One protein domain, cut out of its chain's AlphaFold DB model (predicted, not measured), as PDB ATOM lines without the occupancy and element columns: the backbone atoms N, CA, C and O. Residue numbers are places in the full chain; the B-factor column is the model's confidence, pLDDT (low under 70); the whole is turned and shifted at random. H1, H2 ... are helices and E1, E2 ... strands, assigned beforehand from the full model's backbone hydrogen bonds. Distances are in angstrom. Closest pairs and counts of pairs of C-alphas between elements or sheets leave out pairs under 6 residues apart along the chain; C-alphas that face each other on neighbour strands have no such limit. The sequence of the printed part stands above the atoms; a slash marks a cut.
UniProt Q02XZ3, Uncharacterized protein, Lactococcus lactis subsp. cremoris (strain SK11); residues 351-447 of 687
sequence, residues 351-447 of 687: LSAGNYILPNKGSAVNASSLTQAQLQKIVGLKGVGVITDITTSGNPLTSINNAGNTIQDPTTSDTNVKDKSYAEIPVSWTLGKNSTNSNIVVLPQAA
ATOM      1  N   LEU A 351     203.680 179.611 263.430       95.38
ATOM      2  CA  LEU A 351     202.800 178.769 262.648       95.38
ATOM      3  C   LEU A 351     201.843 178.059 263.589       95.38
ATOM      4  O   LEU A 351     202.251 177.549 264.627       95.38
ATOM      5  N   SER A 352     200.576 178.028 263.215       96.12
ATOM      6  CA  SER A 352     199.556 177.236 263.880       96.12
ATOM      7  C   SER A 352     198.669 176.597 262.828       96.12
ATOM      8  O   SER A 352     198.387 177.195 261.786       96.12
ATOM      9  N   ALA A 353     198.275 175.367 263.109       96.50
ATOM     10  CA  ALA A 353     197.385 174.575 262.288       96.50
ATOM     11  C   ALA A 353     196.528 173.713 263.221       96.50
ATOM     12  O   ALA A 353     196.952 173.380 264.328       96.50
ATOM     13  N   GLY A 354     195.315 173.403 262.788       96.56
ATOM     14  CA  GLY A 354     194.385 172.516 263.469       96.56
ATOM     15  C   GLY A 354     194.371 171.120 262.859       96.56
ATOM     16  O   GLY A 354     194.988 170.858 261.822       96.56
ATOM     17  N   ASN A 355     193.627 170.240 263.517       97.69
ATOM     18  CA  ASN A 355     193.316 168.903 263.031       97.69
ATOM     19  C   ASN A 355     191.988 168.915 262.267       97.69
ATOM     20  O   ASN A 355     191.152 169.797 262.484       97.69
ATOM     21  N   TYR A 356     191.787 167.941 261.379       97.56
ATOM     22  CA  TYR A 356     190.604 167.910 260.523       97.56
ATOM     23  C   TYR A 356     190.178 166.484 260.145       97.56
ATOM     24  O   TYR A 356     191.017 165.658 259.787       97.56
ATOM     25  N   ILE A 357     188.869 166.210 260.164       98.06
ATOM     26  CA  ILE A 357     188.275 164.978 259.621       98.06
ATOM     27  C   ILE A 357     187.721 165.242 258.220       98.06
ATOM     28  O   ILE A 357     186.964 166.183 257.998       98.06
ATOM     29  N   LEU A 358     188.081 164.392 257.265       96.19
ATOM     30  CA  LEU A 358     187.775 164.556 255.851       96.19
ATOM     31  C   LEU A 358     187.062 163.304 255.311       96.19
ATOM     32  O   LEU A 358     187.562 162.194 255.499       96.19
ATOM     33  N   PRO A 359     185.931 163.432 254.595       96.81
ATOM     34  CA  PRO A 359     185.353 162.290 253.899       96.81
ATOM     35  C   PRO A 359     186.246 161.888 252.717       96.81
ATOM     36  O   PRO A 359     186.858 162.733 252.055       96.81
ATOM     37  N   ASN A 360     186.301 160.594 252.412       96.38
ATOM     38  CA  ASN A 360     187.098 160.056 251.315       96.38
ATOM     39  C   ASN A 360     186.602 160.589 249.954       96.38
ATOM     40  O   ASN A 360     187.412 160.988 249.114       96.38
ATOM     41  N   LYS A 361     185.274 160.661 249.772       94.25
ATOM     42  CA  LYS A 361     184.553 161.049 248.548       94.25
ATOM     43  C   LYS A 361     183.244 161.785 248.872       94.25
ATOM     44  O   LYS A 361     182.878 161.971 250.028       94.25
ATOM     45  N   GLY A 362     182.538 162.236 247.833       85.50
ATOM     46  CA  GLY A 362     181.145 162.701 247.924       85.50
ATOM     47  C   GLY A 362     180.920 164.148 248.370       85.50
ATOM     48  O   GLY A 362     179.823 164.664 248.188       85.50
ATOM     49  N   SER A 363     181.943 164.822 248.901       87.44
ATOM     50  CA  SER A 363     181.887 166.240 249.298       87.44
ATOM     51  C   SER A 363     182.673 167.144 248.345       87.44
ATOM     52  O   SER A 363     183.596 166.683 247.680       87.44
ATOM     53  N   ALA A 364     182.361 168.445 248.302       87.94
ATOM     54  CA  ALA A 364     183.112 169.421 247.494       87.94
ATOM     55  C   ALA A 364     184.590 169.545 247.919       87.94
ATOM     56  O   ALA A 364     185.459 169.828 247.097       87.94
ATOM     57  N   VAL A 365     184.868 169.311 249.204       92.56
ATOM     58  CA  VAL A 365     186.214 169.141 249.758       92.56
ATOM     59  C   VAL A 365     186.275 167.728 250.330       92.56
ATOM     60  O   VAL A 365     185.562 167.412 251.277       92.56
ATOM     61  N   ASN A 366     187.062 166.858 249.702       95.19
ATOM     62  CA  ASN A 366     187.197 165.448 250.065       95.19
ATOM     63  C   ASN A 366     188.644 164.990 249.864       95.19
ATOM     64  O   ASN A 366     189.420 165.664 249.182       95.19
ATOM     65  N   ALA A 367     188.990 163.841 250.436       97.12
ATOM     66  CA  ALA A 367     190.350 163.332 250.378       97.12
ATOM     67  C   ALA A 367     190.765 162.950 248.955       97.12
ATOM     68  O   ALA A 367     191.871 163.271 248.577       97.12
ATOM     69  N   SER A 368     189.908 162.341 248.128       95.38
ATOM     70  CA  SER A 368     190.303 161.805 246.807       95.38
ATOM     71  C   SER A 368     190.814 162.836 245.785       95.38
ATOM     72  O   SER A 368     191.425 162.459 244.784       95.38
ATOM     73  N   SER A 369     190.565 164.128 246.017       93.88
ATOM     74  CA  SER A 369     190.880 165.224 245.088       93.88
ATOM     75  C   SER A 369     191.364 166.496 245.796       93.88
ATOM     76  O   SER A 369     191.249 167.596 245.251       93.88
ATOM     77  N   LEU A 370     191.902 166.364 247.012       96.69
ATOM     78  CA  LEU A 370     192.331 167.509 247.806       96.69
ATOM     79  C   LEU A 370     193.496 168.236 247.114       96.69
ATOM     80  O   LEU A 370     194.455 167.624 246.634       96.69
ATOM     81  N   THR A 371     193.423 169.565 247.079       95.25
ATOM     82  CA  THR A 371     194.508 170.436 246.599       95.25
ATOM     83  C   THR A 371     195.302 171.025 247.763       95.25
ATOM     84  O   THR A 371     194.801 171.134 248.882       95.25
ATOM     85  N   GLN A 372     196.528 171.491 247.497       91.81
ATOM     86  CA  GLN A 372     197.369 172.125 248.522       91.81
ATOM     87  C   GLN A 372     196.678 173.334 249.175       91.81
ATOM     88  O   GLN A 372     196.682 173.458 250.395       91.81
ATOM     89  N   ALA A 373     196.042 174.200 248.380       91.25
ATOM     90  CA  ALA A 373     195.330 175.370 248.892       91.25
ATOM     91  C   ALA A 373     194.131 174.983 249.775       91.25
ATOM     92  O   ALA A 373     193.897 175.607 250.808       91.25
ATOM     93  N   GLN A 374     193.389 173.930 249.409       94.81
ATOM     94  CA  GLN A 374     192.315 173.407 250.256       94.81
ATOM     95  C   GLN A 374     192.865 172.808 251.550       94.81
ATOM     96  O   GLN A 374     192.318 173.107 252.605       94.81
ATOM     97  N   LEU A 375     193.957 172.034 251.493       95.31
ATOM     98  CA  LEU A 375     194.602 171.464 252.679       95.31
ATOM     99  C   LEU A 375     195.002 172.562 253.675       95.31
ATOM    100  O   LEU A 375     194.661 172.484 254.849       95.31
ATOM    101  N   GLN A 376     195.666 173.615 253.194       94.00
ATOM    102  CA  GLN A 376     196.058 174.764 254.016       94.00
ATOM    103  C   GLN A 376     194.849 175.460 254.665       94.00
ATOM    104  O   GLN A 376     194.937 175.931 255.800       94.00
ATOM    105  N   LYS A 377     193.718 175.500 253.952       94.50
ATOM    106  CA  LYS A 377     192.472 176.110 254.416       94.50
ATOM    107  C   LYS A 377     191.763 175.269 255.480       94.50
ATOM    108  O   LYS A 377     191.394 175.808 256.519       94.50
ATOM    109  N   ILE A 378     191.603 173.960 255.255       95.06
ATOM    110  CA  ILE A 378     190.887 173.075 256.194       95.06
ATOM    111  C   ILE A 378     191.619 172.955 257.532       95.06
ATOM    112  O   ILE A 378     190.980 172.976 258.576       95.06
ATOM    113  N   VAL A 379     192.955 172.941 257.525       95.31
ATOM    114  CA  VAL A 379     193.731 172.956 258.775       95.31
ATOM    115  C   VAL A 379     193.826 174.356 259.390       95.31
ATOM    116  O   VAL A 379     194.449 174.524 260.432       95.31
ATOM    117  N   GLY A 380     193.258 175.382 258.751       94.50
ATOM    118  CA  GLY A 380     193.249 176.750 259.257       94.50
ATOM    119  C   GLY A 380     194.640 177.324 259.514       94.50
ATOM    120  O   GLY A 380     194.866 177.901 260.579       94.50
ATOM    121  N   LEU A 381     195.565 177.161 258.559       95.19
ATOM    122  CA  LEU A 381     196.919 177.697 258.691       95.19
ATOM    123  C   LEU A 381     196.895 179.206 258.938       95.19
ATOM    124  O   LEU A 381     196.385 179.990 258.132       95.19
ATOM    125  N   LYS A 382     197.528 179.607 260.036       95.88
ATOM    126  CA  LYS A 382     197.745 181.009 260.390       95.88
ATOM    127  C   LYS A 382     199.034 181.163 261.183       95.88
ATOM    128  O   LYS A 382     199.468 180.230 261.864       95.88
ATOM    129  N   GLY A 383     199.644 182.334 261.114       94.75
ATOM    130  CA  GLY A 383     200.941 182.567 261.732       94.75
ATOM    131  C   GLY A 383     201.559 183.890 261.324       94.75
ATOM    132  O   GLY A 383     200.856 184.811 260.920       94.75
ATOM    133  N   VAL A 384     202.883 183.969 261.435       92.56
ATOM    134  CA  VAL A 384     203.689 185.147 261.100       92.56
ATOM    135  C   VAL A 384     204.790 184.737 260.133       92.56
ATOM    136  O   VAL A 384     205.491 183.759 260.392       92.56
ATOM    137  N   GLY A 385     204.948 185.477 259.037       91.19
ATOM    138  CA  GLY A 385     206.020 185.287 258.061       91.19
ATOM    139  C   GLY A 385     205.536 185.299 256.612       91.19
ATOM    140  O   GLY A 385     204.461 185.812 256.293       91.19
ATOM    141  N   VAL A 386     206.362 184.744 255.722       91.06
ATOM    142  CA  VAL A 386     206.097 184.682 254.278       91.06
ATOM    143  C   VAL A 386     205.363 183.381 253.950       91.06
ATOM    144  O   VAL A 386     205.939 182.303 254.060       91.06
ATOM    145  N   ILE A 387     204.099 183.466 253.524       89.12
ATOM    146  CA  ILE A 387     203.236 182.288 253.284       89.12
ATOM    147  C   ILE A 387     203.858 181.312 252.273       89.12
ATOM    148  O   ILE A 387     203.767 180.097 252.439       89.12
ATOM    149  N   THR A 388     204.517 181.828 251.234       88.62
ATOM    150  CA  THR A 388     205.133 181.002 250.181       88.62
ATOM    151  C   THR A 388     206.347 180.203 250.655       88.62
ATOM    152  O   THR A 388     206.797 179.322 249.931       88.62
ATOM    153  N   ASP A 389     206.872 180.488 251.849       90.50
ATOM    154  CA  ASP A 389     207.968 179.729 252.458       90.50
ATOM    155  C   ASP A 389     207.467 178.514 253.260       90.50
ATOM    156  O   ASP A 389     208.279 177.735 253.766       90.50
ATOM    157  N   ILE A 390     206.148 178.349 253.425       91.81
ATOM    158  CA  ILE A 390     205.591 177.217 254.167       91.81
ATOM    159  C   ILE A 390     205.883 175.929 253.402       91.81
ATOM    160  O   ILE A 390     205.496 175.761 252.245       91.81
ATOM    161  N   THR A 391     206.515 174.986 254.088       92.88
ATOM    162  CA  THR A 391     206.822 173.654 253.561       92.88
ATOM    163  C   THR A 391     206.182 172.576 254.425       92.88
ATOM    164  O   THR A 391     205.867 172.799 255.595       92.88
ATOM    165  N   THR A 392     205.981 171.395 253.845       94.50
ATOM    166  CA  THR A 392     205.536 170.195 254.560       94.50
ATOM    167  C   THR A 392     206.614 169.123 254.520       94.50
ATOM    168  O   THR A 392     207.316 168.996 253.517       94.50
ATOM    169  N   SER A 393     206.722 168.300 255.561       88.50
ATOM    170  CA  SER A 393     207.574 167.107 255.507       88.50
ATOM    171  C   SER A 393     206.943 166.016 254.633       88.50
ATOM    172  O   SER A 393     205.794 165.635 254.859       88.50
ATOM    173  N   GLY A 394     207.699 165.469 253.679       87.00
ATOM    174  CA  GLY A 394     207.211 164.417 252.783       87.00
ATOM    175  C   GLY A 394     206.192 164.932 251.762       87.00
ATOM    176  O   GLY A 394     206.296 166.061 251.287       87.00
ATOM    177  N   ASN A 395     205.215 164.096 251.405       92.00
ATOM    178  CA  ASN A 395     204.136 164.462 250.485       92.00
ATOM    179  C   ASN A 395     202.762 164.093 251.080       92.00
ATOM    180  O   ASN A 395     202.136 163.124 250.641       92.00
ATOM    181  N   PRO A 396     202.309 164.835 252.108       94.75
ATOM    182  CA  PRO A 396     201.065 164.531 252.812       94.75
ATOM    183  C   PRO A 396     199.853 164.584 251.881       94.75
ATOM    184  O   PRO A 396     198.957 163.759 252.014       94.75
ATOM    185  N   LEU A 397     199.846 165.495 250.902       95.62
ATOM    186  CA  LEU A 397     198.740 165.634 249.957       95.62
ATOM    187  C   LEU A 397     198.535 164.359 249.133       95.62
ATOM    188  O   LEU A 397     197.410 163.886 249.003       95.62
ATOM    189  N   THR A 398     199.616 163.757 248.632       96.12
ATOM    190  CA  THR A 398     199.534 162.467 247.937       96.12
ATOM    191  C   THR A 398     199.038 161.359 248.862       96.12
ATOM    192  O   THR A 398     198.191 160.573 248.448       96.12
ATOM    193  N   SER A 399     199.507 161.297 250.111       96.56
ATOM    194  CA  SER A 399     199.026 160.300 251.080       96.56
ATOM    195  C   SER A 399     197.527 160.448 251.362       96.56
ATOM    196  O   SER A 399     196.809 159.450 251.370       96.56
ATOM    197  N   ILE A 400     197.041 161.683 251.520       97.38
ATOM    198  CA  ILE A 400     195.616 161.990 251.724       97.38
ATOM    199  C   ILE A 400     194.803 161.590 250.490       97.38
ATOM    200  O   ILE A 400     193.800 160.888 250.617       97.38
ATOM    201  N   ASN A 401     195.267 161.955 249.294       97.38
ATOM    202  CA  ASN A 401     194.588 161.614 248.044       97.38
ATOM    203  C   ASN A 401     194.550 160.102 247.791       97.38
ATOM    204  O   ASN A 401     193.545 159.580 247.304       97.38
ATOM    205  N   ASN A 402     195.601 159.376 248.174       96.94
ATOM    206  CA  ASN A 402     195.612 157.919 248.124       96.94
ATOM    207  C   ASN A 402     194.583 157.326 249.091       96.94
ATOM    208  O   ASN A 402     193.757 156.522 248.658       96.94
ATOM    209  N   ALA A 403     194.558 157.781 250.348       97.12
ATOM    210  CA  ALA A 403     193.558 157.354 251.324       97.12
ATOM    211  C   ALA A 403     192.126 157.626 250.836       97.12
ATOM    212  O   ALA A 403     191.256 156.769 250.956       97.12
ATOM    213  N   GLY A 404     191.886 158.764 250.178       96.81
ATOM    214  CA  GLY A 404     190.589 159.075 249.574       96.81
ATOM    215  C   GLY A 404     190.105 158.065 248.525       96.81
ATOM    216  O   GLY A 404     188.905 157.958 248.273       96.81
ATOM    217  N   ASN A 405     191.018 157.300 247.926       95.81
ATOM    218  CA  ASN A 405     190.697 156.275 246.939       95.81
ATOM    219  C   ASN A 405     190.668 154.856 247.520       95.81
ATOM    220  O   ASN A 405     189.920 154.021 247.010       95.81
ATOM    221  N   THR A 406     191.452 154.582 248.562       96.31
ATOM    222  CA  THR A 406     191.603 153.233 249.128       96.31
ATOM    223  C   THR A 406     190.720 152.967 250.336       96.31
ATOM    224  O   THR A 406     190.383 151.810 250.557       96.31
ATOM    225  N   ILE A 407     190.341 153.997 251.097       97.12
ATOM    226  CA  ILE A 407     189.452 153.848 252.251       97.12
ATOM    227  C   ILE A 407     188.040 153.502 251.776       97.12
ATOM    228  O   ILE A 407     187.498 154.188 250.905       97.12
ATOM    229  N   GLN A 408     187.469 152.437 252.335       93.94
ATOM    230  CA  GLN A 408     186.155 151.890 251.988       93.94
ATOM    231  C   GLN A 408     185.355 151.563 253.252       93.94
ATOM    232  O   GLN A 408     185.899 151.547 254.354       93.94
ATOM    233  N   ASP A 409     184.072 151.270 253.080       93.38
ATOM    234  CA  ASP A 409     183.249 150.749 254.166       93.38
ATOM    235  C   ASP A 409     183.762 149.356 254.600       93.38
ATOM    236  O   ASP A 409     184.077 148.525 253.738       93.38
ATOM    237  N   PRO A 410     183.897 149.088 255.911       92.44
ATOM    238  CA  PRO A 410     184.284 147.787 256.423       92.44
ATOM    239  C   PRO A 410     183.170 146.765 256.185       92.44
ATOM    240  O   PRO A 410     181.982 147.062 256.294       92.44
ATOM    241  N   THR A 411     183.572 145.536 255.887       90.44
ATOM    242  CA  THR A 411     182.670 144.383 255.725       90.44
ATOM    243  C   THR A 411     183.003 143.242 256.684       90.44
ATOM    244  O   THR A 411     182.238 142.288 256.799       90.44
ATOM    245  N   THR A 412     184.146 143.339 257.366       89.75
ATOM    246  CA  THR A 412     184.702 142.375 258.319       89.75
ATOM    247  C   THR A 412     185.485 143.113 259.403       89.75
ATOM    248  O   THR A 412     185.953 144.234 259.187       89.75
ATOM    249  N   SER A 413     185.734 142.457 260.535       86.75
ATOM    250  CA  SER A 413     186.630 142.977 261.575       86.75
ATOM    251  C   SER A 413     188.034 143.282 261.026       86.75
ATOM    252  O   SER A 413     188.600 144.331 261.321       86.75
ATOM    253  N   ASP A 414     188.546 142.434 260.128       88.88
ATOM    254  CA  ASP A 414     189.846 142.607 259.457       88.88
ATOM    255  C   ASP A 414     189.897 143.794 258.482       88.88
ATOM    256  O   ASP A 414     190.979 144.275 258.132       88.88
ATOM    257  N   THR A 415     188.741 144.261 258.003       91.88
ATOM    258  CA  THR A 415     188.643 145.469 257.170       91.88
ATOM    259  C   THR A 415     188.298 146.705 257.989       91.88
ATOM    260  O   THR A 415     188.534 147.812 257.507       91.88
ATOM    261  N   ASN A 416     187.845 146.546 259.239       93.06
ATOM    262  CA  ASN A 416     187.610 147.639 260.176       93.06
ATOM    263  C   ASN A 416     188.888 148.100 260.906       93.06
ATOM    264  O   ASN A 416     188.947 148.194 262.132       93.06
ATOM    265  N   VAL A 417     189.943 148.374 260.145       93.38
ATOM    266  CA  VAL A 417     191.255 148.761 260.674       93.38
ATOM    267  C   VAL A 417     191.836 149.952 259.915       93.38
ATOM    268  O   VAL A 417     191.401 150.298 258.809       93.38
ATOM    269  N   LYS A 418     192.861 150.571 260.509       94.94
ATOM    270  CA  LYS A 418     193.621 151.661 259.891       94.94
ATOM    271  C   LYS A 418     194.138 151.250 258.507       94.94
ATOM    272  O   LYS A 418     194.526 150.106 258.283       94.94
ATOM    273  N   ASP A 419     194.116 152.202 257.585       93.62
ATOM    274  CA  ASP A 419     194.466 152.086 256.168       93.62
ATOM    275  C   ASP A 419     193.533 151.178 255.336       93.62
ATOM    276  O   ASP A 419     193.809 150.908 254.162       93.62
ATOM    277  N   LYS A 420     192.401 150.741 255.911       94.62
ATOM    278  CA  LYS A 420     191.319 150.011 255.226       94.62
ATOM    279  C   LYS A 420     189.991 150.760 255.311       94.62
ATOM    280  O   LYS A 420     189.460 151.160 254.276       94.62
ATOM    281  N   SER A 421     189.501 150.988 256.529       94.50
ATOM    282  CA  SER A 421     188.224 151.663 256.801       94.50
ATOM    283  C   SER A 421     188.377 153.104 257.272       94.50
ATOM    284  O   SER A 421     187.419 153.866 257.242       94.50
ATOM    285  N   TYR A 422     189.581 153.509 257.659       96.88
ATOM    286  CA  TYR A 422     189.948 154.895 257.938       96.88
ATOM    287  C   TYR A 422     191.449 155.089 257.729       96.88
ATOM    288  O   TYR A 422     192.211 154.128 257.795       96.88
ATOM    289  N   ALA A 423     191.898 156.321 257.510       97.44
ATOM    290  CA  ALA A 423     193.318 156.664 257.528       97.44
ATOM    291  C   ALA A 423     193.568 157.828 258.481       97.44
ATOM    292  O   ALA A 423     192.706 158.677 258.678       97.44
ATOM    293  N   GLU A 424     194.769 157.885 259.035       96.50
ATOM    294  CA  GLU A 424     195.216 158.967 259.903       96.50
ATOM    295  C   GLU A 424     196.589 159.418 259.417       96.50
ATOM    296  O   GLU A 424     197.541 158.629 259.384       96.50
ATOM    297  N   ILE A 425     196.665 160.673 258.987       96.38
ATOM    298  CA  ILE A 425     197.792 161.202 258.232       96.38
ATOM    299  C   ILE A 425     198.321 162.444 258.956       96.38
ATOM    300  O   ILE A 425     197.720 163.519 258.847       96.38
ATOM    301  N   PRO A 426     199.456 162.328 259.668       95.12
ATOM    302  CA  PRO A 426     200.096 163.479 260.278       95.12
ATOM    303  C   PRO A 426     200.725 164.369 259.203       95.12
ATOM    304  O   PRO A 426     201.344 163.896 258.245       95.12
ATOM    305  N   VAL A 427     200.600 165.679 259.385       96.25
ATOM    306  CA  VAL A 427     201.169 166.700 258.506       96.25
ATOM    307  C   VAL A 427     202.014 167.648 259.339       96.25
ATOM    308  O   VAL A 427     201.480 168.415 260.135       96.25
ATOM    309  N   SER A 428     203.329 167.628 259.131       96.12
ATOM    310  CA  SER A 428     204.234 168.591 259.759       96.12
ATOM    311  C   SER A 428     204.456 169.770 258.825       96.12
ATOM    312  O   SER A 428     204.977 169.610 257.718       96.12
ATOM    313  N   TRP A 429     204.086 170.957 259.285       96.00
ATOM    314  CA  TRP A 429     204.267 172.223 258.590       96.00
ATOM    315  C   TRP A 429     205.479 172.955 259.153       96.00
ATOM    316  O   TRP A 429     205.667 172.984 260.367       96.00
ATOM    317  N   THR A 430     206.286 173.569 258.293       94.88
ATOM    318  CA  THR A 430     207.475 174.332 258.696       94.88
ATOM    319  C   THR A 430     207.480 175.708 258.045       94.88
ATOM    320  O   THR A 430     207.240 175.831 256.844       94.88
ATOM    321  N   LEU A 431     207.786 176.734 258.841       92.62
ATOM    322  CA  LEU A 431     208.011 178.108 258.401       92.62
ATOM    323  C   LEU A 431     209.189 178.709 259.178       92.62
ATOM    324  O   LEU A 431     209.092 179.005 260.374       92.62
ATOM    325  N   GLY A 432     210.322 178.902 258.502       88.12
ATOM    326  CA  GLY A 432     211.561 179.328 259.151       88.12
ATOM    327  C   GLY A 432     212.008 178.314 260.209       88.12
ATOM    328  O   GLY A 432     212.222 177.147 259.899       88.12
ATOM    329  N   LYS A 433     212.145 178.760 261.463       87.31
ATOM    330  CA  LYS A 433     212.537 177.903 262.602       87.31
ATOM    331  C   LYS A 433     211.349 177.278 263.341       87.31
ATOM    332  O   LYS A 433     211.563 176.512 264.276       87.31
ATOM    333  N   ASN A 434     210.122 177.626 262.964       93.25
ATOM    334  CA  ASN A 434     208.915 177.159 263.633       93.25
ATOM    335  C   ASN A 434     208.276 176.024 262.844       93.25
ATOM    336  O   ASN A 434     208.221 176.062 261.612       93.25
ATOM    337  N   SER A 435     207.746 175.049 263.570       94.19
ATOM    338  CA  SER A 435     206.953 173.968 263.013       94.19
ATOM    339  C   SER A 435     205.693 173.744 263.837       94.19
ATOM    340  O   SER A 435     205.640 174.055 265.026       94.19
ATOM    341  N   THR A 436     204.660 173.223 263.186       96.62
ATOM    342  CA  THR A 436     203.421 172.778 263.830       96.62
ATOM    343  C   THR A 436     202.921 171.536 263.119       96.62
ATOM    344  O   THR A 436     203.199 171.345 261.934       96.62
ATOM    345  N   ASN A 437     202.146 170.719 263.821       95.38
ATOM    346  CA  ASN A 437     201.557 169.518 263.253       95.38
ATOM    347  C   ASN A 437     200.045 169.687 263.104       95.38
ATOM    348  O   ASN A 437     199.407 170.350 263.917       95.38
ATOM    349  N   SER A 438     199.502 169.053 262.075       96.38
ATOM    350  CA  SER A 438     198.080 168.756 261.920       96.38
ATOM    351  C   SER A 438     197.905 167.250 261.834       96.38
ATOM    352  O   SER A 438     198.796 166.552 261.348       96.38
ATOM    353  N   ASN A 439     196.738 166.761 262.226       96.38
ATOM    354  CA  ASN A 439     196.290 165.418 261.905       96.38
ATOM    355  C   ASN A 439     195.105 165.471 260.936       96.38
ATOM    356  O   ASN A 439     194.183 166.269 261.128       96.38
ATOM    357  N   ILE A 440     195.159 164.653 259.884       97.62
ATOM    358  CA  ILE A 440     194.076 164.490 258.913       97.62
ATOM    359  C   ILE A 440     193.536 163.071 259.031       97.62
ATOM    360  O   ILE A 440     194.221 162.112 258.670       97.62
ATOM    361  N   VAL A 441     192.297 162.946 259.498       98.12
ATOM    362  CA  VAL A 441     191.592 161.662 259.558       98.12
ATOM    363  C   VAL A 441     190.700 161.541 258.330       98.12
ATOM    364  O   VAL A 441     189.844 162.392 258.099       98.12
ATOM    365  N   VAL A 442     190.897 160.499 257.529       98.25
ATOM    366  CA  VAL A 442     190.089 160.224 256.335       98.25
ATOM    367  C   VAL A 442     189.117 159.097 256.637       98.25
ATOM    368  O   VAL A 442     189.548 158.005 257.008       98.25
ATOM    369  N   LEU A 443     187.823 159.349 256.443       97.81
ATOM    370  CA  LEU A 443     186.748 158.386 256.694       97.81
ATOM    371  C   LEU A 443     185.927 158.102 255.432       97.81
ATOM    372  O   LEU A 443     185.929 158.919 254.511       97.81
ATOM    373  N   PRO A 444     185.200 156.979 255.361       95.75
ATOM    374  CA  PRO A 444     184.327 156.675 254.239       95.75
ATOM    375  C   PRO A 444     183.190 157.694 254.114       95.75
ATOM    376  O   PRO A 444     182.767 158.300 255.095       95.75
ATOM    377  N   GLN A 445     182.665 157.877 252.902       93.31
ATOM    378  CA  GLN A 445     181.602 158.845 252.609       93.31
ATOM    379  C   GLN A 445     180.343 158.613 253.459       93.31
ATOM    380  O   GLN A 445     179.612 159.560 253.736       93.31
ATOM    381  N   ALA A 446     180.084 157.366 253.859       91.62
ATOM    382  CA  ALA A 446     178.945 157.004 254.689       91.62
ATOM    383  C   ALA A 446     179.094 157.423 256.167       91.62
ATOM    384  O   ALA A 446     178.114 157.335 256.913       91.62
ATOM    385  N   ALA A 447     180.280 157.853 256.612       95.50
ATOM    386  CA  ALA A 447     180.491 158.354 257.966       95.50
ATOM    387  C   ALA A 447     179.755 159.687 258.181       95.50
ATOM    388  O   ALA A 447     179.729 160.555 257.306       95.50
TER     389      ALA A 447
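What this domain is: This is residues 351 to 447 of the 687 residues of an uncharacterized protein of Lactococcus lactis subsp. cremoris (strain SK11) (UniProt Q02XZ3). A narrow three-stranded sheet, hairpin E3 and E4 with short E1 beside E4, has H2 lengthwise over one face, making two layers. H1 grazes the sheet; E2 lies near one end. The 97 residues run E1, H1, E2, H2, E3, E4; the sheet, E1 E4 E3, is mixed. The class is mixed, helices and strands, under half in named elements; compact, radius of gyration of the C-alphas 14.1 A, spans 47 by 25 by 18 A.

Where its parts are: E1, residues 356 to 359, 10.2 A, begins at C-alpha (190.604, 167.910, 260.523). H1 is 372 to 378, E2 382 to 384, H2 396 to 406, 15.2 A, E3 423 to 431, 26.0 A. E4, 434 to 443, 29.9 A, ends at C-alpha (186.748, 158.386, 256.694).

How they stand to each other: E4 is parallel to E1, N 358 and O 441 2.8 A apart, and antiparallel to E3, N 427 and O 438 2.8 A apart. H2 is on the sheet, height 8.6 A, along the strands; its closest C-alphas to E3 are Pro 396 and Val 427, 6.1 A. E2 pairs with no named strand. Every O i to N i+4 pair in H1 and H2 is within hydrogen-bond range.

The domain as a whole: The C-alphas farthest apart, Gly 385 and Thr 412, are 47.9 A apart. The printed part has no cut; links E1 to H1, E2 to H2 and H2 to E3 are long. No printed residue is under 70.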